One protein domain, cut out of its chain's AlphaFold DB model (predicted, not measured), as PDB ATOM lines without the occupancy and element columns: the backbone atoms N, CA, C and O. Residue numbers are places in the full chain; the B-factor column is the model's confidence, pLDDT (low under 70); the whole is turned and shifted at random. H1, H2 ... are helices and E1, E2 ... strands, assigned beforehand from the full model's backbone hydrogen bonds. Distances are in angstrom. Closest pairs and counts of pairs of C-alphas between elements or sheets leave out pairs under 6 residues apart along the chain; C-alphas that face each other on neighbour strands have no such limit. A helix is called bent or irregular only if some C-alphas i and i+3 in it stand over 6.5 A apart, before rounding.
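AT A GLANCE: This is residues 12 to 154 of the 156 residues of an uncharacterized protein of Gemmatimonadetes bacterium (UniProt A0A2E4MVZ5). Picture a long, bent ribbon of two strands, E1 and E2, arching over a hollow, with the short strand E3 beside E2 and the long helix H4 packed along the outside of one part of the arch. H2 and H3 sit at the end of the ribbon where E1 ends and E2 begins, while H1 lies toward the open side of the arch and touches no helix. The printed part has 143 residues, with four named helices and three named strands in the order H1, E1, H2, H3, E2, E3, H4; the sheet runs E1, E2, E3, antiparallel throughout, and the class is mixed, helices and strands. The whole is only just compact, close to loose, with a radius of gyration of the C-alphas of 17.0 A and spans of 45 by 33 by 31 A.

IN THESE COORDINATES: Start at C-alpha 12, at (163.340, 103.432, 131.597), and pass residues 12 to 27, which hold no named element, to reach H1, residues 28 to 33. E1, residues 44 to 59, measures 36.9 A and bends by 75 degrees at residue 54. Next come H2, residues 62 to 71, 14.9 A, and H3, residues 76 to 85, 14.2 A. Find C-alpha 91 at (166.790, 122.290, 138.164), where E2 begins; it runs 32.7 A to residue 108 and bends by 110 degrees at residue 102. E3, residues 131 to 133, precedes H4, residues 137 to 154, which runs 26.3 A to C-alpha 154 at (157.549, 133.460, 134.448).

HOW THE PARTS SIT: Look first at E1 and E2, antiparallel at 163 degrees, with N 52 and O 97 within hydrogen-bond range at 3.0 A. E2 and E3 form an antiparallel hairpin, with N 100 and O 132 at 2.8 A. Residues 12 to 13 pair antiparallel with residues 50 to 51 of E1. H4 is on the sheet at a height of 10.3 A, over E1 and E2 and along the strands, giving two layers, a helix on one face of a sheet. The closest C-alphas of E2 and H4, those of Leu 95 and Gly 144, are 7.2 A apart. H4 touches H2 with residues 147 to 154 alone, at a shallow tilt of 21 degrees, opposite ways; C-alphas 64 and 151 are closest, at 5.4 A. H2 and H3 only just touch, with 3 pairs of C-alphas within 8 A, the closest being those of Lys 69 and Thr 76 at 7.2 A. H3 only grazes the sheet, with residues 79 to 85. H1 is not on the sheet. Every O i to N i+4 pair is within hydrogen-bond range in H3, against 13 of 14 in H4, 3 of 6 in H2 and 0 of 2 in H1, where 2 of 3 O i to N i+3 pairs are.

THE WHOLE: The C-alphas farthest apart, those of Asp 43 and Ser 153, are 47.3 A apart. The printed part has no cut, and the link from E2 to E3, 22 residues, is long. Look for pLDDT under 70 at residues 38 to 39, 86 to 87 and 154; the mean of the printed part is 87.7.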
ATOM      1  N   PHE A  12     162.799 104.160 130.449       91.62
ATOM      2  CA  PHE A  12     163.340 103.432 131.597       91.62
ATOM      3  C   PHE A  12     162.237 102.785 132.446       91.62
ATOM      4  O   PHE A  12     161.069 103.164 132.393       91.62
ATOM      5  N   PHE A  13     162.624 101.807 133.262       93.06
ATOM      6  CA  PHE A  13     161.762 101.212 134.283       93.06
ATOM      7  C   PHE A  13     161.954 101.898 135.639       93.06
ATOM      8  O   PHE A  13     163.014 102.464 135.907       93.06
ATOM      9  N   PHE A  14     160.954 101.806 136.518       92.12
ATOM     10  CA  PHE A  14     161.069 102.306 137.890       92.12
ATOM     11  C   PHE A  14     161.512 101.197 138.843       92.12
ATOM     12  O   PHE A  14     160.795 100.217 139.044       92.12
ATOM     13  N   TYR A  15     162.681 101.385 139.452       90.62
ATOM     14  CA  TYR A  15     163.184 100.544 140.532       90.62
ATOM     15  C   TYR A  15     162.769 101.145 141.888       90.62
ATOM     16  O   TYR A  15     163.050 102.323 142.128       90.62
ATOM     17  N   PRO A  16     162.101 100.392 142.780       85.44
ATOM     18  CA  PRO A  16     161.669 100.898 144.077       85.44
ATOM     19  C   PRO A  16     162.858 100.950 145.042       85.44
ATOM     20  O   PRO A  16     163.107 100.035 145.818       85.44
ATOM     21  N   ALA A  17     163.626 102.034 144.971       77.75
ATOM     22  CA  ALA A  17     164.678 102.321 145.932       77.75
ATOM     23  C   ALA A  17     164.068 102.951 147.198       77.75
ATOM     24  O   ALA A  17     163.498 104.039 147.135       77.75
ATOM     25  N   TYR A  18     164.224 102.306 148.356       77.81
ATOM     26  CA  TYR A  18     163.734 102.803 149.654       77.81
ATOM     27  C   TYR A  18     164.756 103.696 150.393       77.81
ATOM     28  O   TYR A  18     164.700 103.885 151.605       77.81
ATOM     29  N   TYR A  19     165.708 104.294 149.670       75.25
ATOM     30  CA  TYR A  19     166.734 105.156 150.265       75.25
ATOM     31  C   TYR A  19     166.207 106.559 150.592       75.25
ATOM     32  O   TYR A  19     165.490 107.174 149.808       75.25
ATOM     33  N   HIS A  20     166.641 107.101 151.736       75.31
ATOM     34  CA  HIS A  20     166.324 108.462 152.198       75.31
ATOM     35  C   HIS A  20     164.824 108.763 152.337       75.31
ATOM     36  O   HIS A  20     164.403 109.919 152.222       75.31
ATOM     37  N   GLN A  21     164.019 107.742 152.627       78.50
ATOM     38  CA  GLN A  21     162.604 107.918 152.897       78.50
ATOM     39  C   GLN A  21     162.397 108.839 154.109       78.50
ATOM     40  O   GLN A  21     162.809 108.559 155.233       78.50
ATOM     41  N   ASN A  22     161.776 109.993 153.871       86.69
ATOM     42  CA  ASN A  22     161.463 110.961 154.913       86.69
ATOM     43  C   ASN A  22     160.110 111.613 154.605       86.69
ATOM     44  O   ASN A  22     160.045 112.477 153.732       86.69
ATOM     45  N   PRO A  23     159.034 111.293 155.342       87.50
ATOM     46  CA  PRO A  23     157.698 111.804 155.038       87.50
ATOM     47  C   PRO A  23     157.598 113.332 155.170       87.50
ATOM     48  O   PRO A  23     156.670 113.948 154.646       87.50
ATOM     49  N   ARG A  24     158.557 113.987 155.842       90.12
ATOM     50  CA  ARG A  24     158.589 115.451 155.975       90.12
ATOM     51  C   ARG A  24     158.961 116.168 154.677       90.12
ATOM     52  O   ARG A  24     158.690 117.363 154.583       90.12
ATOM     53  N   ILE A  25     159.543 115.472 153.694       91.12
ATOM     54  CA  ILE A  25     159.808 116.054 152.367       91.12
ATOM     55  C   ILE A  25     158.534 116.149 151.523       91.12
ATOM     56  O   ILE A  25     158.529 116.867 150.529       91.12
ATOM     57  N   LEU A  26     157.460 115.455 151.915       93.19
ATOM     58  CA  LEU A  26     156.156 115.505 151.262       93.19
ATOM     59  C   LEU A  26     155.266 116.583 151.884       93.19
ATOM     60  O   LEU A  26     155.288 116.837 153.099       93.19
ATOM     61  N   LYS A  27     154.425 117.194 151.049       94.69
ATOM     62  CA  LYS A  27     153.342 118.066 151.515       94.69
ATOM     63  C   LYS A  27     152.384 117.304 152.427       94.69
ATOM     64  O   LYS A  27     152.195 116.107 152.214       94.69
ATOM     65  N   PRO A  28     151.739 117.985 153.395       92.56
ATOM     66  CA  PRO A  28     150.826 117.347 154.343       92.56
ATOM     67  C   PRO A  28     149.804 116.406 153.694       92.56
ATOM     68  O   PRO A  28     149.700 115.261 154.124       92.56
ATOM     69  N   ASP A  29     149.153 116.846 152.615       92.38
ATOM     70  CA  ASP A  29     148.089 116.092 151.936       92.38
ATOM     71  C   ASP A  29     148.597 114.843 151.195       92.38
ATOM     72  O   ASP A  29     147.825 113.931 150.918       92.38
ATOM     73  N   ASN A  30     149.900 114.771 150.902       92.25
ATOM     74  CA  ASN A  30     150.528 113.642 150.213       92.25
ATOM     75  C   ASN A  30     151.215 112.661 151.173       92.25
ATOM     76  O   ASN A  30     151.703 111.621 150.737       92.25
ATOM     77  N   ARG A  31     151.270 112.955 152.479       89.88
ATOM     78  CA  ARG A  31     151.946 112.082 153.460       89.88
ATOM     79  C   ARG A  31     151.284 110.719 153.603       89.88
ATOM     80  O   ARG A  31     151.960 109.780 153.991       89.88
ATOM     81  N   CYS A  32     149.999 110.601 153.273       86.88
ATOM     82  CA  CYS A  32     149.289 109.323 153.271       86.88
ATOM     83  C   CYS A  32     149.788 108.345 152.196       86.88
ATOM     84  O   CYS A  32     149.444 107.172 152.256       86.88
ATOM     85  N   TRP A  33     150.573 108.809 151.217       84.31
ATOM     86  CA  TRP A  33     151.221 107.945 150.225       84.31
ATOM     87  C   TRP A  33     152.527 107.339 150.724       84.31
ATOM     88  O   TRP A  33     153.113 106.510 150.038       84.31
ATOM     89  N   PHE A  34     153.000 107.778 151.887       81.94
ATOM     90  CA  PHE A  34     154.110 107.148 152.572       81.94
ATOM     91  C   PHE A  34     153.565 105.920 153.308       81.94
ATOM     92  O   PHE A  34     152.704 106.073 154.180       81.94
ATOM     93  N   GLY A  35     153.999 104.726 152.914       74.00
ATOM     94  CA  GLY A  35     153.570 103.472 153.517       74.00
ATOM     95  C   GLY A  35     154.555 102.956 154.564       74.00
ATOM     96  O   GLY A  35     155.526 103.619 154.930       74.00
ATOM     97  N   ASP A  36     154.280 101.740 155.034       70.25
ATOM     98  CA  ASP A  36     155.171 100.951 155.890       70.25
ATOM     99  C   ASP A  36     156.132 100.106 155.028       70.25
ATOM    100  O   ASP A  36     156.345  98.917 155.288       70.25
ATOM    101  N   GLU A  37     156.649 100.669 153.929       70.75
ATOM    102  CA  GLU A  37     157.598  99.943 153.088       70.75
ATOM    103  C   GLU A  37     158.905  99.659 153.849       70.75
ATOM    104  O   GLU A  37     159.340 100.471 154.667       70.75
ATOM    105  N   PRO A  38     159.544  98.502 153.611       68.81
ATOM    106  CA  PRO A  38     160.804  98.178 154.265       68.81
ATOM    107  C   PRO A  38     161.917  99.136 153.818       68.81
ATOM    108  O   PRO A  38     162.008  99.483 152.646       68.81
ATOM    109  N   ASP A  39     162.844  99.461 154.726       67.50
ATOM    110  CA  ASP A  39     164.023 100.306 154.441       67.50
ATOM    111  C   ASP A  39     164.975  99.706 153.376       67.50
ATOM    112  O   ASP A  39     165.928 100.348 152.928       67.50
ATOM    113  N   THR A  40     164.752  98.451 152.978       70.12
ATOM    114  CA  THR A  40     165.591  97.690 152.049       70.12
ATOM    115  C   THR A  40     164.746  96.931 151.040       70.12
ATOM    116  O   THR A  40     163.710  96.361 151.383       70.12
ATOM    117  N   VAL A  41     165.237  96.851 149.806       80.00
ATOM    118  CA  VAL A  41     164.656  95.987 148.772       80.00
ATOM    119  C   VAL A  41     164.991  94.531 149.112       80.00
ATOM    120  O   VAL A  41     166.112  94.248 149.531       80.00
ATOM    121  N   GLY A  42     164.018  93.623 148.987       83.75
ATOM    122  CA  GLY A  42     164.247  92.182 149.154       83.75
ATOM    123  C   GLY A  42     165.108  91.585 148.034       83.75
ATOM    124  O   GLY A  42     165.514  92.293 147.118       83.75
ATOM    125  N   ASP A  43     165.350  90.273 148.088       89.06
ATOM    126  CA  ASP A  43     166.208  89.568 147.117       89.06
ATOM    127  C   ASP A  43     165.678  89.634 145.674       89.06
ATOM    128  O   ASP A  43     166.452  89.621 144.720       89.06
ATOM    129  N   ASP A  44     164.360  89.746 145.508       90.75
ATOM    130  CA  ASP A  44     163.694  89.932 144.224       90.75
ATOM    131  C   ASP A  44     162.711  91.104 144.307       90.75
ATOM    132  O   ASP A  44     162.002  91.291 145.301       90.75
ATOM    133  N   VAL A  45     162.622  91.872 143.223       90.88
ATOM    134  CA  VAL A  45     161.721  93.017 143.102       90.88
ATOM    135  C   VAL A  45     160.837  92.905 141.870       90.88
ATOM    136  O   VAL A  45     161.267  92.489 140.794       90.88
ATOM    137  N   THR A  46     159.572  93.294 142.024       92.06
ATOM    138  CA  THR A  46     158.624  93.375 140.910       92.06
ATOM    139  C   THR A  46     158.715  94.743 140.247       92.06
ATOM    140  O   THR A  46     158.512  95.772 140.888       92.06
ATOM    141  N   ILE A  47     158.964  94.751 138.944       93.25
ATOM    142  CA  ILE A  47     159.005  95.942 138.105       93.25
ATOM    143  C   ILE A  47     157.748  95.952 137.238       93.25
ATOM    144  O   ILE A  47     157.627  95.202 136.268       93.25
ATOM    145  N   GLY A  48     156.792  96.800 137.615       94.06
ATOM    146  CA  GLY A  48     155.500  96.937 136.931       94.06
ATOM    147  C   GLY A  48     155.298  98.269 136.212       94.06
ATOM    148  O   GLY A  48     154.253  98.466 135.595       94.06
ATOM    149  N   LEU A  49     156.260  99.190 136.304       95.00
ATOM    150  CA  LEU A  49     156.165 100.524 135.721       95.00
ATOM    151  C   LEU A  49     157.340 100.797 134.788       95.00
ATOM    152  O   LEU A  49     158.499 100.526 135.112       95.00
ATOM    153  N   TYR A  50     157.006 101.399 133.659       93.06
ATOM    154  CA  TYR A  50     157.914 101.869 132.624       93.06
ATOM    155  C   TYR A  50     157.518 103.301 132.260       93.06
ATOM    156  O   TYR A  50     156.351 103.667 132.387       93.06
ATOM    157  N   ALA A  51     158.462 104.130 131.840       94.56
ATOM    158  CA  ALA A  51     158.172 105.463 131.342       94.56
ATOM    159  C   ALA A  51     159.039 105.805 130.143       94.56
ATOM    160  O   ALA A  51     160.203 105.422 130.079       94.56
ATOM    161  N   GLU A  52     158.460 106.602 129.256       92.94
ATOM    162  CA  GLU A  52     159.173 107.314 128.203       92.94
ATOM    163  C   GLU A  52     159.381 108.768 128.631       92.94
ATOM    164  O   GLU A  52     158.499 109.378 129.244       92.94
ATOM    165  N   LEU A  53     160.543 109.335 128.324       93.00
ATOM    166  CA  LEU A  53     160.805 110.756 128.476       93.00
ATOM    167  C   LEU A  53     160.094 111.501 127.346       93.00
ATOM    168  O   LEU A  53     160.404 111.317 126.174       93.00
ATOM    169  N   ALA A  54     159.140 112.350 127.710       90.44
ATOM    170  CA  ALA A  54     158.393 113.166 126.763       90.44
ATOM    171  C   ALA A  54     159.085 114.507 126.496       90.44
ATOM    172  O   ALA A  54     159.090 114.970 125.360       90.44
ATOM    173  N   ASP A  55     159.638 115.137 127.536       89.50
ATOM    174  CA  ASP A  55     160.335 116.418 127.410       89.50
ATOM    175  C   ASP A  55     161.279 116.670 128.595       89.50
ATOM    176  O   ASP A  55     161.149 116.066 129.664       89.50
ATOM    177  N   THR A  56     162.226 117.587 128.417       90.12
ATOM    178  CA  THR A  56     163.133 118.070 129.456       90.12
ATOM    179  C   THR A  56     163.172 119.592 129.463       90.12
ATOM    180  O   THR A  56     163.601 120.226 128.504       90.12
ATOM    181  N   ILE A  57     162.789 120.179 130.594       89.50
ATOM    182  CA  ILE A  57     162.658 121.623 130.772       89.50
ATOM    183  C   ILE A  57     163.690 122.098 131.794       89.50
ATOM    184  O   ILE A  57     163.850 121.513 132.868       89.50
ATOM    185  N   TRP A  58     164.389 123.184 131.477       88.81
ATOM    186  CA  TRP A  58     165.328 123.813 132.399       88.81
ATOM    187  C   TRP A  58     164.632 124.896 133.228       88.81
ATOM    188  O   TRP A  58     163.999 125.792 132.676       88.81
ATOM    189  N   ILE A  59     164.777 124.823 134.550       89.19
ATOM    190  CA  ILE A  59     164.232 125.794 135.502       89.19
ATOM    191  C   ILE A  59     165.393 126.580 136.105       89.19
ATOM    192  O   ILE A  59     166.191 126.034 136.874       89.19
ATOM    193  N   GLY A  60     165.486 127.856 135.734       86.94
ATOM    194  CA  GLY A  60     166.589 128.747 136.105       86.94
ATOM    195  C   GLY A  60     166.292 129.735 137.226       86.94
ATOM    196  O   GLY A  60     167.202 130.427 137.684       86.94
ATOM    197  N   ASP A  61     165.040 129.832 137.669       87.19
ATOM    198  CA  ASP A  61     164.625 130.815 138.662       87.19
ATOM    199  C   ASP A  61     163.571 130.271 139.640       87.19
ATOM    200  O   ASP A  61     162.828 129.323 139.375       87.19
ATOM    201  N   MET A  62     163.552 130.878 140.828       88.44
ATOM    202  CA  MET A  62     162.658 130.497 141.922       88.44
ATOM    203  C   MET A  62     161.180 130.808 141.644       88.44
ATOM    204  O   MET A  62     160.345 129.991 142.032       88.44
ATOM    205  N   PRO A  63     160.809 131.948 141.025       90.56
ATOM    206  CA  PRO A  63     159.426 132.201 140.633       90.56
ATOM    207  C   PRO A  63     158.809 131.084 139.776       90.56
ATOM    208  O   PRO A  63     157.717 130.620 140.113       90.56
ATOM    209  N   ALA A  64     159.511 130.589 138.750       89.44
ATOM    210  CA  ALA A  64     159.025 129.499 137.903       89.44
ATOM    211  C   ALA A  64     158.834 128.213 138.724       89.44
ATOM    212  O   ALA A  64     157.785 127.567 138.674       89.44
ATOM    213  N   LEU A  65     159.808 127.895 139.581       89.62
ATOM    214  CA  LEU A  65     159.749 126.752 140.493       89.62
ATOM    215  C   LEU A  65     158.563 126.819 141.468       89.62
ATOM    216  O   LEU A  65     157.910 125.810 141.734       89.62
ATOM    217  N   TYR A  66     158.259 128.005 142.000       91.12
ATOM    218  CA  TYR A  66     157.107 128.211 142.878       91.12
ATOM    219  C   TYR A  66     155.772 128.144 142.139       91.12
ATOM    220  O   TYR A  66     154.790 127.679 142.724       91.12
ATOM    221  N   GLY A  67     155.727 128.574 140.876       92.56
ATOM    222  CA  GLY A  67     154.564 128.389 140.010       92.56
ATOM    223  C   GLY A  67     154.205 126.911 139.860       92.56
ATOM    224  O   GLY A  67     153.035 126.546 139.928       92.56
ATOM    225  N   LEU A  68     155.218 126.040 139.783       92.56
ATOM    226  CA  LEU A  68     155.047 124.594 139.623       92.56
ATOM    227  C   LEU A  68     154.582 123.866 140.887       92.56
ATOM    228  O   LEU A  68     154.403 122.648 140.858       92.56
ATOM    229  N   LYS A  69     154.356 124.571 142.004       91.69
ATOM    230  CA  LYS A  69     154.018 123.931 143.279       91.69
ATOM    231  C   LYS A  69     152.820 122.996 143.179       91.69
ATOM    232  O   LYS A  69     152.799 122.037 143.922       91.69
ATOM    233  N   SER A  70     151.823 123.221 142.328       92.19
ATOM    234  CA  SER A  70     150.677 122.304 142.189       92.19
ATOM    235  C   SER A  70     151.026 120.971 141.521       92.19
ATOM    236  O   SER A  70     150.289 120.011 141.710       92.19
ATOM    237  N   HIS A  71     152.150 120.896 140.805       92.12
ATOM    238  CA  HIS A  71     152.514 119.779 139.926       92.12
ATOM    239  C   HIS A  71     153.511 118.790 140.550       92.12
ATOM    240  O   HIS A  71     153.863 117.787 139.939       92.12
ATOM    241  N   PHE A  72     153.971 119.041 141.777       91.56
ATOM    242  CA  PHE A  72     154.828 118.114 142.517       91.56
ATOM    243  C   PHE A  72     154.346 117.904 143.950       91.56
ATOM    244  O   PHE A  72     153.613 118.712 144.512       91.56
ATOM    245  N   ILE A  73     154.785 116.817 144.574       93.81
ATOM    246  CA  ILE A  73     154.291 116.371 145.891       93.81
ATOM    247  C   ILE A  73     155.187 116.834 147.044       93.81
ATOM    248  O   ILE A  73     154.822 116.735 148.215       93.81
ATOM    249  N   TRP A  74     156.372 117.339 146.709       93.69
ATOM    250  CA  TRP A  74     157.378 117.776 147.663       93.69
ATOM    251  C   TRP A  74     157.037 119.110 148.324       93.69
ATOM    252  O   TRP A  74     156.326 119.950 147.765       93.69
ATOM    253  N   THR A  75     157.572 119.329 149.522       94.00
ATOM    254  CA  THR A  75     157.510 120.635 150.174       94.00
ATOM    255  C   THR A  75     158.331 121.664 149.401       94.00
ATOM    256  O   THR A  75     159.340 121.360 148.762       94.00
ATOM    257  N   THR A  76     157.904 122.918 149.498       90.62
ATOM    258  CA  THR A  76     158.599 124.050 148.886       90.62
ATOM    259  C   THR A  76     160.040 124.181 149.383       90.62
ATOM    260  O   THR A  76     160.933 124.456 148.587       90.62
ATOM    261  N   ASP A  77     160.278 123.950 150.679       91.25
ATOM    262  CA  ASP A  77     161.622 123.998 151.264       91.25
ATOM    263  C   ASP A  77     162.541 122.930 150.665       91.25
ATOM    264  O   ASP A  77     163.663 123.246 150.282       91.25
ATOM    265  N   TYR A  78     162.050 121.696 150.502       92.00
ATOM    266  CA  TYR A  78     162.836 120.607 149.919       92.00
ATOM    267  C   TYR A  78     163.306 120.949 148.501       92.00
ATOM    268  O   TYR A  78     164.487 120.840 148.183       92.00
ATOM    269  N   ILE A  79     162.390 121.419 147.656       90.38
ATOM    270  CA  ILE A  79     162.694 121.738 146.258       90.38
ATOM    271  C   ILE A  79     163.553 123.001 146.122       90.38
ATOM    272  O   ILE A  79     164.434 123.057 145.262       90.38
ATOM    273  N   ARG A  80     163.380 123.982 147.017       89.94
ATOM    274  CA  ARG A  80     164.275 125.140 147.123       89.94
ATOM    275  C   ARG A  80     165.706 124.705 147.439       89.94
ATOM    276  O   ARG A  80     166.639 125.185 146.803       89.94
ATOM    277  N   ASP A  81     165.890 123.825 148.415       90.62
ATOM    278  CA  ASP A  81     167.225 123.390 148.828       90.62
ATOM    279  C   ASP A  81     167.935 122.650 147.680       90.62
ATOM    280  O   ASP A  81     169.113 122.895 147.424       90.62
ATOM    281  N   TRP A  82     167.196 121.846 146.905       87.50
ATOM    282  CA  TRP A  82     167.689 121.238 145.663       87.50
ATOM    283  C   TRP A  82     168.089 122.265 144.603       87.50
ATOM    284  O   TRP A  82     169.157 122.136 144.004       87.50
ATOM    285  N   PHE A  83     167.275 123.300 144.393       88.94
ATOM    286  CA  PHE A  83     167.586 124.375 143.448       88.94
ATOM    287  C   PHE A  83     168.905 125.081 143.791       88.94
ATOM    288  O   PHE A  83     169.685 125.409 142.898       88.94
ATOM    289  N   TYR A  84     169.196 125.272 145.081       87.50
ATOM    290  CA  TYR A  84     170.439 125.896 145.547       87.50
ATOM    291  C   TYR A  84     171.601 124.924 145.778       87.50
ATOM    292  O   TYR A  84     172.710 125.383 146.061       87.50
ATOM    293  N   TRP A  85     171.390 123.610 145.659       81.69
ATOM    294  CA  TRP A  85     172.423 122.620 145.973       81.69
ATOM    295  C   TRP A  85     173.663 122.775 145.071       81.69
ATOM    296  O   TRP A  85     174.796 122.636 145.536       81.69
ATOM    297  N   LYS A  86     173.490 123.133 143.793       69.31
ATOM    298  CA  LYS A  86     174.614 123.429 142.888       69.31
ATOM    299  C   LYS A  86     174.754 124.928 142.634       69.31
ATOM    300  O   LYS A  86     173.773 125.664 142.563       69.31
ATOM    301  N   SER A  87     175.997 125.372 142.429       67.12
ATOM    302  CA  SER A  87     176.340 126.779 142.163       67.12
ATOM    303  C   SER A  87     175.621 127.370 140.946       67.12
ATOM    304  O   SER A  87     175.439 128.583 140.876       67.12
ATOM    305  N   GLU A  88     175.190 126.520 140.012       71.75
ATOM    306  CA  GLU A  88     174.475 126.902 138.793       71.75
ATOM    307  C   GLU A  88     172.987 127.236 139.020       71.75
ATOM    308  O   GLU A  88     172.327 127.581 138.045       71.75
ATOM    309  N   LYS A  89     172.466 127.157 140.263       72.19
ATOM    310  CA  LYS A  89     171.086 127.528 140.653       72.19
ATOM    311  C   LYS A  89     170.043 127.105 139.620       72.19
ATOM    312  O   LYS A  89     169.385 127.938 139.003       72.19
ATOM    313  N   SER A  90     169.964 125.809 139.367       80.62
ATOM    314  CA  SER A  90     169.045 125.303 138.363       80.62
ATOM    315  C   SER A  90     168.567 123.906 138.675       80.62
ATOM    316  O   SER A  90     169.244 123.119 139.341       80.62
ATOM    317  N   LEU A  91     167.380 123.614 138.158       88.44
ATOM    318  CA  LEU A  91     166.790 122.290 138.164       88.44
ATOM    319  C   LEU A  91     166.441 121.888 136.740       88.44
ATOM    320  O   LEU A  91     166.118 122.712 135.889       88.44
ATOM    321  N   THR A  92     166.525 120.592 136.490       88.19
ATOM    322  CA  THR A  92     166.027 119.986 135.261       88.19
ATOM    323  C   THR A  92     164.735 119.265 135.607       88.19
ATOM    324  O   THR A  92     164.741 118.375 136.456       88.19
ATOM    325  N   LEU A  93     163.635 119.677 134.987       89.94
ATOM    326  CA  LEU A  93     162.341 119.017 135.078       89.94
ATOM    327  C   LEU A  93     162.212 118.035 133.913       89.94
ATOM    328  O   LEU A  93     162.459 118.399 132.768       89.94
ATOM    329  N   GLN A  94     161.812 116.802 134.205       91.44
ATOM    330  CA  GLN A  94     161.563 115.776 133.196       91.44
ATOM    331  C   GLN A  94     160.071 115.474 133.141       91.44
ATOM    332  O   GLN A  94     159.475 115.088 134.147       91.44
ATOM    333  N   LEU A  95     159.474 115.647 131.964       92.00
ATOM    334  CA  LEU A  95     158.104 115.233 131.702       92.00
ATOM    335  C   LEU A  95     158.120 113.798 131.206       92.00
ATOM    336  O   LEU A  95     158.798 113.482 130.231       92.00
ATOM    337  N   LEU A  96     157.366 112.930 131.872       93.94
ATOM    338  CA  LEU A  96     157.330 111.505 131.567       93.94
ATOM    339  C   LEU A  96     155.968 111.100 131.008       93.94
ATOM    340  O   LEU A  96     154.930 111.657 131.372       93.94
ATOM    341  N   ARG A  97     155.969 110.062 130.176       94.62
ATOM    342  CA  ARG A  97     154.796 109.275 129.809       94.62
ATOM    343  C   ARG A  97     154.901 107.909 130.496       94.62
ATOM    344  O   ARG A  97     155.562 107.021 129.966       94.62
ATOM    345  N   PRO A  98     154.317 107.743 131.696       95.19
ATOM    346  CA  PRO A  98     154.377 106.481 132.420       95.19
ATOM    347  C   PRO A  98     153.316 105.485 131.938       95.19
ATOM    348  O   PRO A  98     152.180 105.848 131.618       95.19
ATOM    349  N   PHE A  99     153.682 104.209 131.975       94.69
ATOM    350  CA  PHE A  99     152.865 103.061 131.613       94.69
ATOM    351  C   PHE A  99     152.921 102.000 132.716       94.69
ATOM    352  O   PHE A  99     153.968 101.757 133.322       94.69
ATOM    353  N   LYS A 100     151.788 101.338 132.947       96.25
ATOM    354  CA  LYS A 100     151.705 100.097 133.719       96.25
ATOM    355  C   LYS A 100     151.904  98.924 132.775       96.25
ATOM    356  O   LYS A 100     151.260  98.870 131.732       96.25
ATOM    357  N   LEU A 101     152.789  98.007 133.136       93.50
ATOM    358  CA  LEU A 101     152.973  96.760 132.403       93.50
ATOM    359  C   LEU A 101     151.836  95.802 132.752       93.50
ATOM    360  O   LEU A 101     151.551  95.596 133.933       93.50
ATOM    361  N   ASP A 102     151.245  95.171 131.742       92.06
ATOM    362  CA  ASP A 102     150.204  94.155 131.959       92.06
ATOM    363  C   ASP A 102     150.801  92.872 132.545       92.06
ATOM    364  O   ASP A 102     150.156  92.129 133.291       92.06
ATOM    365  N   HIS A 103     152.086  92.657 132.268       91.44
ATOM    366  CA  HIS A 103     152.891  91.572 132.803       91.44
ATOM    367  C   HIS A 103     154.158  92.137 133.462       91.44
ATOM    368  O   HIS A 103     155.183  92.284 132.792       91.44
ATOM    369  N   PRO A 104     154.103  92.484 134.764       93.38
ATOM    370  CA  PRO A 104     155.273  92.930 135.512       93.38
ATOM    371  C   PRO A 104     156.411  91.904 135.470       93.38
ATOM    372  O   PRO A 104     156.185  90.698 135.575       93.38
ATOM    373  N   GLY A 105     157.642  92.394 135.332       91.38
ATOM    374  CA  GLY A 105     158.842  91.564 135.383       91.38
ATOM    375  C   GLY A 105     159.370  91.418 136.807       91.38
ATOM    376  O   GLY A 105     159.178  92.304 137.637       91.38
ATOM    377  N   THR A 106     160.088  90.333 137.079       92.12
ATOM    378  CA  THR A 106     160.853  90.169 138.322       92.12
ATOM    379  C   THR A 106     162.331  90.398 138.041       92.12
ATOM    380  O   THR A 106     162.882  89.825 137.098       92.12
ATOM    381  N   LEU A 107     162.966  91.230 138.861       92.06
ATOM    382  CA  LEU A 107     164.398  91.486 138.839       92.06
ATOM    383  C   LEU A 107     165.012  90.986 140.147       92.06
ATOM    384  O   LEU A 107     164.598  91.415 141.219       92.06
ATOM    385  N   THR A 108     166.018  90.122 140.050       92.12
ATOM    386  CA  THR A 108     166.829  89.726 141.205       92.12
ATOM    387  C   THR A 108     167.761  90.866 141.584       92.12
ATOM    388  O   THR A 108     168.462  91.410 140.725       92.12
ATOM    389  N   VAL A 109     167.747  91.248 142.857       90.81
ATOM    390  CA  VAL A 109     168.523  92.361 143.394       90.81
ATOM    391  C   VAL A 109     169.961  91.919 143.608       90.81
ATOM    392  O   VAL A 109     170.254  91.029 144.404       90.81
ATOM    393  N   LEU A 110     170.874  92.554 142.878       90.38
ATOM    394  CA  LEU A 110     172.308  92.336 143.024       90.38
ATOM    395  C   LEU A 110     172.907  93.372 143.985       90.38
ATOM    396  O   LEU A 110     172.377  94.482 144.086       90.38
ATOM    397  N   PRO A 111     174.040  93.069 144.647       88.44
ATOM    398  CA  PRO A 111     174.745  94.038 145.490       88.44
ATOM    399  C   PRO A 111     175.039  95.369 144.781       88.44
ATOM    400  O   PRO A 111     174.962  96.427 145.401       88.44
ATOM    401  N   ASP A 112     175.290  95.324 143.472       88.19
ATOM    402  CA  ASP A 112     175.569  96.497 142.637       88.19
ATOM    403  C   ASP A 112     174.345  97.404 142.418       88.19
ATOM    404  O   ASP A 112     174.484  98.503 141.888       88.19
ATOM    405  N   TYR A 113     173.144  96.974 142.820       89.06
ATOM    406  CA  TYR A 113     171.917  97.780 142.760       89.06
ATOM    407  C   TYR A 113     171.648  98.524 144.076       89.06
ATOM    408  O   TYR A 113     170.664  99.260 144.184       89.06
ATOM    409  N   ALA A 114     172.494  98.329 145.091       82.88
ATOM    410  CA  ALA A 114     172.360  98.988 146.379       82.88
ATOM    411  C   ALA A 114     172.788 100.465 146.324       82.88
ATOM    412  O   ALA A 114     173.668 100.877 145.569       82.88
ATOM    413  N   GLY A 115     172.202 101.265 147.211       81.88
ATOM    414  CA  GLY A 115     172.505 102.681 147.393       81.88
ATOM    415  C   GLY A 115     171.625 103.632 146.580       81.88
ATOM    416  O   GLY A 115     170.641 103.260 145.945       81.88
ATOM    417  N   CYS A 116     171.992 104.914 146.625       80.56
ATOM    418  CA  CYS A 116     171.301 105.989 145.916       80.56
ATOM    419  C   CYS A 116     171.801 106.074 144.464       80.56
ATOM    420  O   CYS A 116     172.551 106.981 144.097       80.56
ATOM    421  N   LEU A 117     171.434 105.080 143.656       83.25
ATOM    422  CA  LEU A 117     171.759 105.032 142.233       83.25
ATOM    423  C   LEU A 117     170.643 105.685 141.416       83.25
ATOM    424  O   LEU A 117     169.471 105.356 141.570       83.25
ATOM    425  N   SER A 118     171.011 106.582 140.504       81.88
ATOM    426  CA  SER A 118     170.064 107.159 139.541       81.88
ATOM    427  C   SER A 118     169.780 106.234 138.354       81.88
ATOM    428  O   SER A 118     168.866 106.506 137.577       81.88
ATOM    429  N   ARG A 119     170.569 105.166 138.180       87.00
ATOM    430  CA  ARG A 119     170.420 104.189 137.100       87.00
ATOM    431  C   ARG A 119     170.985 102.832 137.508       87.00
ATOM    432  O   ARG A 119     172.041 102.763 138.131       87.00
ATOM    433  N   ILE A 120     170.284 101.785 137.091       87.56
ATOM    434  CA  ILE A 120     170.692 100.386 137.195       87.56
ATOM    435  C   ILE A 120     170.639  99.801 135.783       87.56
ATOM    436  O   ILE A 120     169.669 100.032 135.063       87.56
ATOM    437  N   GLU A 121     171.672  99.054 135.399       87.56
ATOM    438  CA  GLU A 121     171.710  98.289 134.150       87.56
ATOM    439  C   GLU A 121     171.525  96.806 134.508       87.56
ATOM    440  O   GLU A 121     172.483  96.161 134.940       87.56
ATOM    441  N   PRO A 122     170.294  96.267 134.435       82.62
ATOM    442  CA  PRO A 122     170.028  94.914 134.891       82.62
ATOM    443  C   PRO A 122     170.590  93.863 133.926       82.62
ATOM    444  O   PRO A 122     170.469  94.000 132.710       82.62
ATOM    445  N   GLU A 123     171.112  92.752 134.456       80.50
ATOM    446  CA  GLU A 123     171.612  91.632 133.633       80.50
ATOM    447  C   GLU A 123     170.532  91.013 132.730       80.50
ATOM    448  O   GLU A 123     170.820  90.487 131.653       80.50
ATOM    449  N   LYS A 124     169.268  91.063 133.170       78.06
ATOM    450  CA  LYS A 124     168.105  90.598 132.411       78.06
ATOM    451  C   LYS A 124     167.239  91.777 131.999       78.06
ATOM    452  O   LYS A 124     166.776  92.549 132.835       78.06
ATOM    453  N   THR A 125     166.945  91.853 130.706       77.00
ATOM    454  CA  THR A 125     166.013  92.841 130.165       77.00
ATOM    455  C   THR A 125     164.574  92.444 130.473       77.00
ATOM    456  O   THR A 125     164.132  91.336 130.153       77.00
ATOM    457  N   ILE A 126     163.822  93.378 131.043       82.56
ATOM    458  CA  ILE A 126     162.373  93.266 131.194       82.56
ATOM    459  C   ILE A 126     161.739  93.642 129.858       82.56
ATOM    460  O   ILE A 126     162.083  94.662 129.263       82.56
ATOM    461  N   LYS A 127     160.843  92.797 129.346       81.81
ATOM    462  CA  LYS A 127     160.186  93.042 128.059       81.81
ATOM    463  C   LYS A 127     159.001  93.982 128.243       81.81
ATOM    464  O   LYS A 127     158.148  93.736 129.088       81.81
ATOM    465  N   VAL A 128     158.917  94.999 127.391       79.69
ATOM    466  CA  VAL A 128     157.711  95.813 127.213       79.69
ATOM    467  C   VAL A 128     156.948  95.223 126.029       79.69
ATOM    468  O   VAL A 128     157.304  95.475 124.882       79.69
ATOM    469  N   SER A 129     155.977  94.347 126.290       73.50
ATOM    470  CA  SER A 129     155.142  93.741 125.237       73.50
ATOM    471  C   SER A 129     153.729  94.312 125.226       73.50
ATOM    472  O   SER A 129     153.233  94.689 124.173       73.50
ATOM    473  N   GLU A 130     153.112  94.404 126.403       84.50
ATOM    474  CA  GLU A 130     151.767  94.937 126.606       84.50
ATOM    475  C   GLU A 130     151.802  95.872 127.814       84.50
ATOM    476  O   GLU A 130     152.275  95.509 128.899       84.50
ATOM    477  N   CYS A 131     151.398  97.119 127.596       89.88
ATOM    478  CA  CYS A 131     151.386  98.135 128.632       89.88
ATOM    479  C   CYS A 131     150.286  99.160 128.377       89.88
ATOM    480  O   CYS A 131     149.931  99.458 127.236       89.88
ATOM    481  N   ASN A 132     149.774  99.717 129.467       94.50
ATOM    482  CA  ASN A 132     148.698 100.687 129.458       94.50
ATOM    483  C   ASN A 132     149.195 102.027 130.001       94.50
ATOM    484  O   ASN A 132     149.828 102.058 131.062       94.50
ATOM    485  N   PRO A 133     148.923 103.147 129.314       94.56
ATOM    486  CA  PRO A 133     149.353 104.450 129.794       94.56
ATOM    487  C   PRO A 133     148.618 104.793 131.099       94.56
ATOM    488  O   PRO A 133     147.421 104.545 131.238       94.56
ATOM    489  N   VAL A 134     149.338 105.354 132.075       96.12
ATOM    490  CA  VAL A 134     148.753 105.721 133.383       96.12
ATOM    491  C   VAL A 134     147.746 106.861 133.233       96.12
ATOM    492  O   VAL A 134     146.730 106.881 133.924       96.12
ATOM    493  N   LEU A 135     148.025 107.791 132.319       94.75
ATOM    494  CA  LEU A 135     147.113 108.840 131.875       94.75
ATOM    495  C   LEU A 135     146.834 108.644 130.389       94.75
ATOM    496  O   LEU A 135     147.756 108.360 129.627       94.75
ATOM    497  N   ASN A 136     145.586 108.835 129.960       95.69
ATOM    498  CA  ASN A 136     145.291 108.880 128.528       95.69
ATOM    499  C   ASN A 136     145.979 110.093 127.864       95.69
ATOM    500  O   ASN A 136     146.435 111.020 128.536       95.69
ATOM    501  N   ASP A 137     146.038 110.089 126.531       93.19
ATOM    502  CA  ASP A 137     146.752 111.115 125.760       93.19
ATOM    503  C   ASP A 137     146.263 112.540 126.033       93.19
ATOM    504  O   ASP A 137     147.076 113.463 126.090       93.19
ATOM    505  N   ILE A 138     144.953 112.711 126.231       96.50
ATOM    506  CA  ILE A 138     144.321 114.013 126.463       96.50
ATOM    507  C   ILE A 138     144.723 114.554 127.834       96.50
ATOM    508  O   ILE A 138     145.168 115.695 127.941       96.50
ATOM    509  N   ASP A 139     144.606 113.734 128.879       96.12
ATOM    510  CA  ASP A 139     144.959 114.135 130.238       96.12
ATOM    511  C   ASP A 139     146.464 114.404 130.365       96.12
ATOM    512  O   ASP A 139     146.859 115.379 131.003       96.12
ATOM    513  N   ARG A 140     147.303 113.592 129.705       94.38
ATOM    514  CA  ARG A 140     148.758 113.795 129.660       94.38
ATOM    515  C   ARG A 140     149.132 115.088 128.935       94.38
ATOM    516  O   ARG A 140     150.006 115.809 129.407       94.38
ATOM    517  N   ALA A 141     148.504 115.372 127.792       92.69
ATOM    518  CA  ALA A 141     148.739 116.614 127.059       92.69
ATOM    519  C   ALA A 141     148.333 117.829 127.897       92.69
ATOM    520  O   ALA A 141     149.152 118.717 128.096       92.69
ATOM    521  N   ARG A 142     147.133 117.805 128.492       95.62
ATOM    522  CA  ARG A 142     146.639 118.888 129.352       95.62
ATOM    523  C   ARG A 142     147.570 119.174 130.533       95.62
ATOM    524  O   ARG A 142     147.798 120.335 130.850       95.62
ATOM    525  N   GLU A 143     148.083 118.135 131.190       94.12
ATOM    526  CA  GLU A 143     149.019 118.309 132.308       94.12
ATOM    527  C   GLU A 143     150.363 118.885 131.840       94.12
ATOM    528  O   GLU A 143     150.907 119.784 132.478       94.12
ATOM    529  N   GLY A 144     150.877 118.407 130.700       93.44
ATOM    530  CA  GLY A 144     152.095 118.941 130.089       93.44
ATOM    531  C   GLY A 144     151.962 120.417 129.710       93.44
ATOM    532  O   GLY A 144     152.830 121.210 130.067       93.44
ATOM    533  N   ASP A 145     150.857 120.790 129.066       94.25
ATOM    534  CA  ASP A 145     150.571 122.174 128.673       94.25
ATOM    535  C   ASP A 145     150.460 123.085 129.904       94.25
ATOM    536  O   ASP A 145     151.084 124.140 129.946       94.25
ATOM    537  N   ALA A 146     149.765 122.644 130.961       94.31
ATOM    538  CA  ALA A 146     149.658 123.406 132.206       94.31
ATOM    539  C   ALA A 146     151.031 123.672 132.856       94.31
ATOM    540  O   ALA A 146     151.284 124.769 133.356       94.31
ATOM    541  N   ILE A 147     151.936 122.688 132.827       93.69
ATOM    542  CA  ILE A 147     153.310 122.847 133.320       93.69
ATOM    543  C   ILE A 147     154.097 123.827 132.439       93.69
ATOM    544  O   ILE A 147     154.785 124.707 132.960       93.69
ATOM    545  N   LEU A 148     153.996 123.696 131.114       91.38
ATOM    546  CA  LEU A 148     154.701 124.558 130.161       91.38
ATOM    547  C   LEU A 148     154.231 126.016 130.235       91.38
ATOM    548  O   LEU A 148     155.065 126.924 130.173       91.38
ATOM    549  N   ASP A 149     152.935 126.251 130.433       91.88
ATOM    550  CA  ASP A 149     152.353 127.584 130.619       91.88
ATOM    551  C   ASP A 149     152.910 128.269 131.875       91.88
ATOM    552  O   ASP A 149     153.281 129.449 131.854       91.88
ATOM    553  N   VAL A 150     153.028 127.521 132.975       91.25
ATOM    554  CA  VAL A 150     153.627 128.021 134.218       91.25
ATOM    555  C   VAL A 150     155.086 128.412 134.005       91.25
ATOM    556  O   VAL A 150     155.496 129.483 134.444       91.25
ATOM    557  N   VAL A 151     155.876 127.578 133.325       87.25
ATOM    558  CA  VAL A 151     157.295 127.882 133.091       87.25
ATOM    559  C   VAL A 151     157.449 129.081 132.150       87.25
ATOM    560  O   VAL A 151     158.226 129.987 132.441       87.25
ATOM    561  N   SER A 152     156.668 129.138 131.071       83.94
ATOM    562  CA  SER A 152     156.784 130.179 130.038       83.94
ATOM    563  C   SER A 152     156.309 131.559 130.509       83.94
ATOM    564  O   SER A 152     156.864 132.583 130.105       83.94
ATOM    565  N   SER A 153     155.295 131.605 131.378       77.00
ATOM    566  CA  SER A 153     154.726 132.858 131.905       77.00
ATOM    567  C   SER A 153     155.643 133.596 132.883       77.00
ATOM    568  O   SER A 153     155.438 134.783 133.135       77.00
ATOM    569  N   VAL A 154     156.653 132.914 133.422       67.25
ATOM    570  CA  VAL A 154     157.549 133.460 134.448       67.25
ATOM    571  C   VAL A 154     158.924 133.835 133.888       67.25
ATOM    572  O   VAL A 154     159.607 134.688 134.449       67.25
TER     573      VAL A 154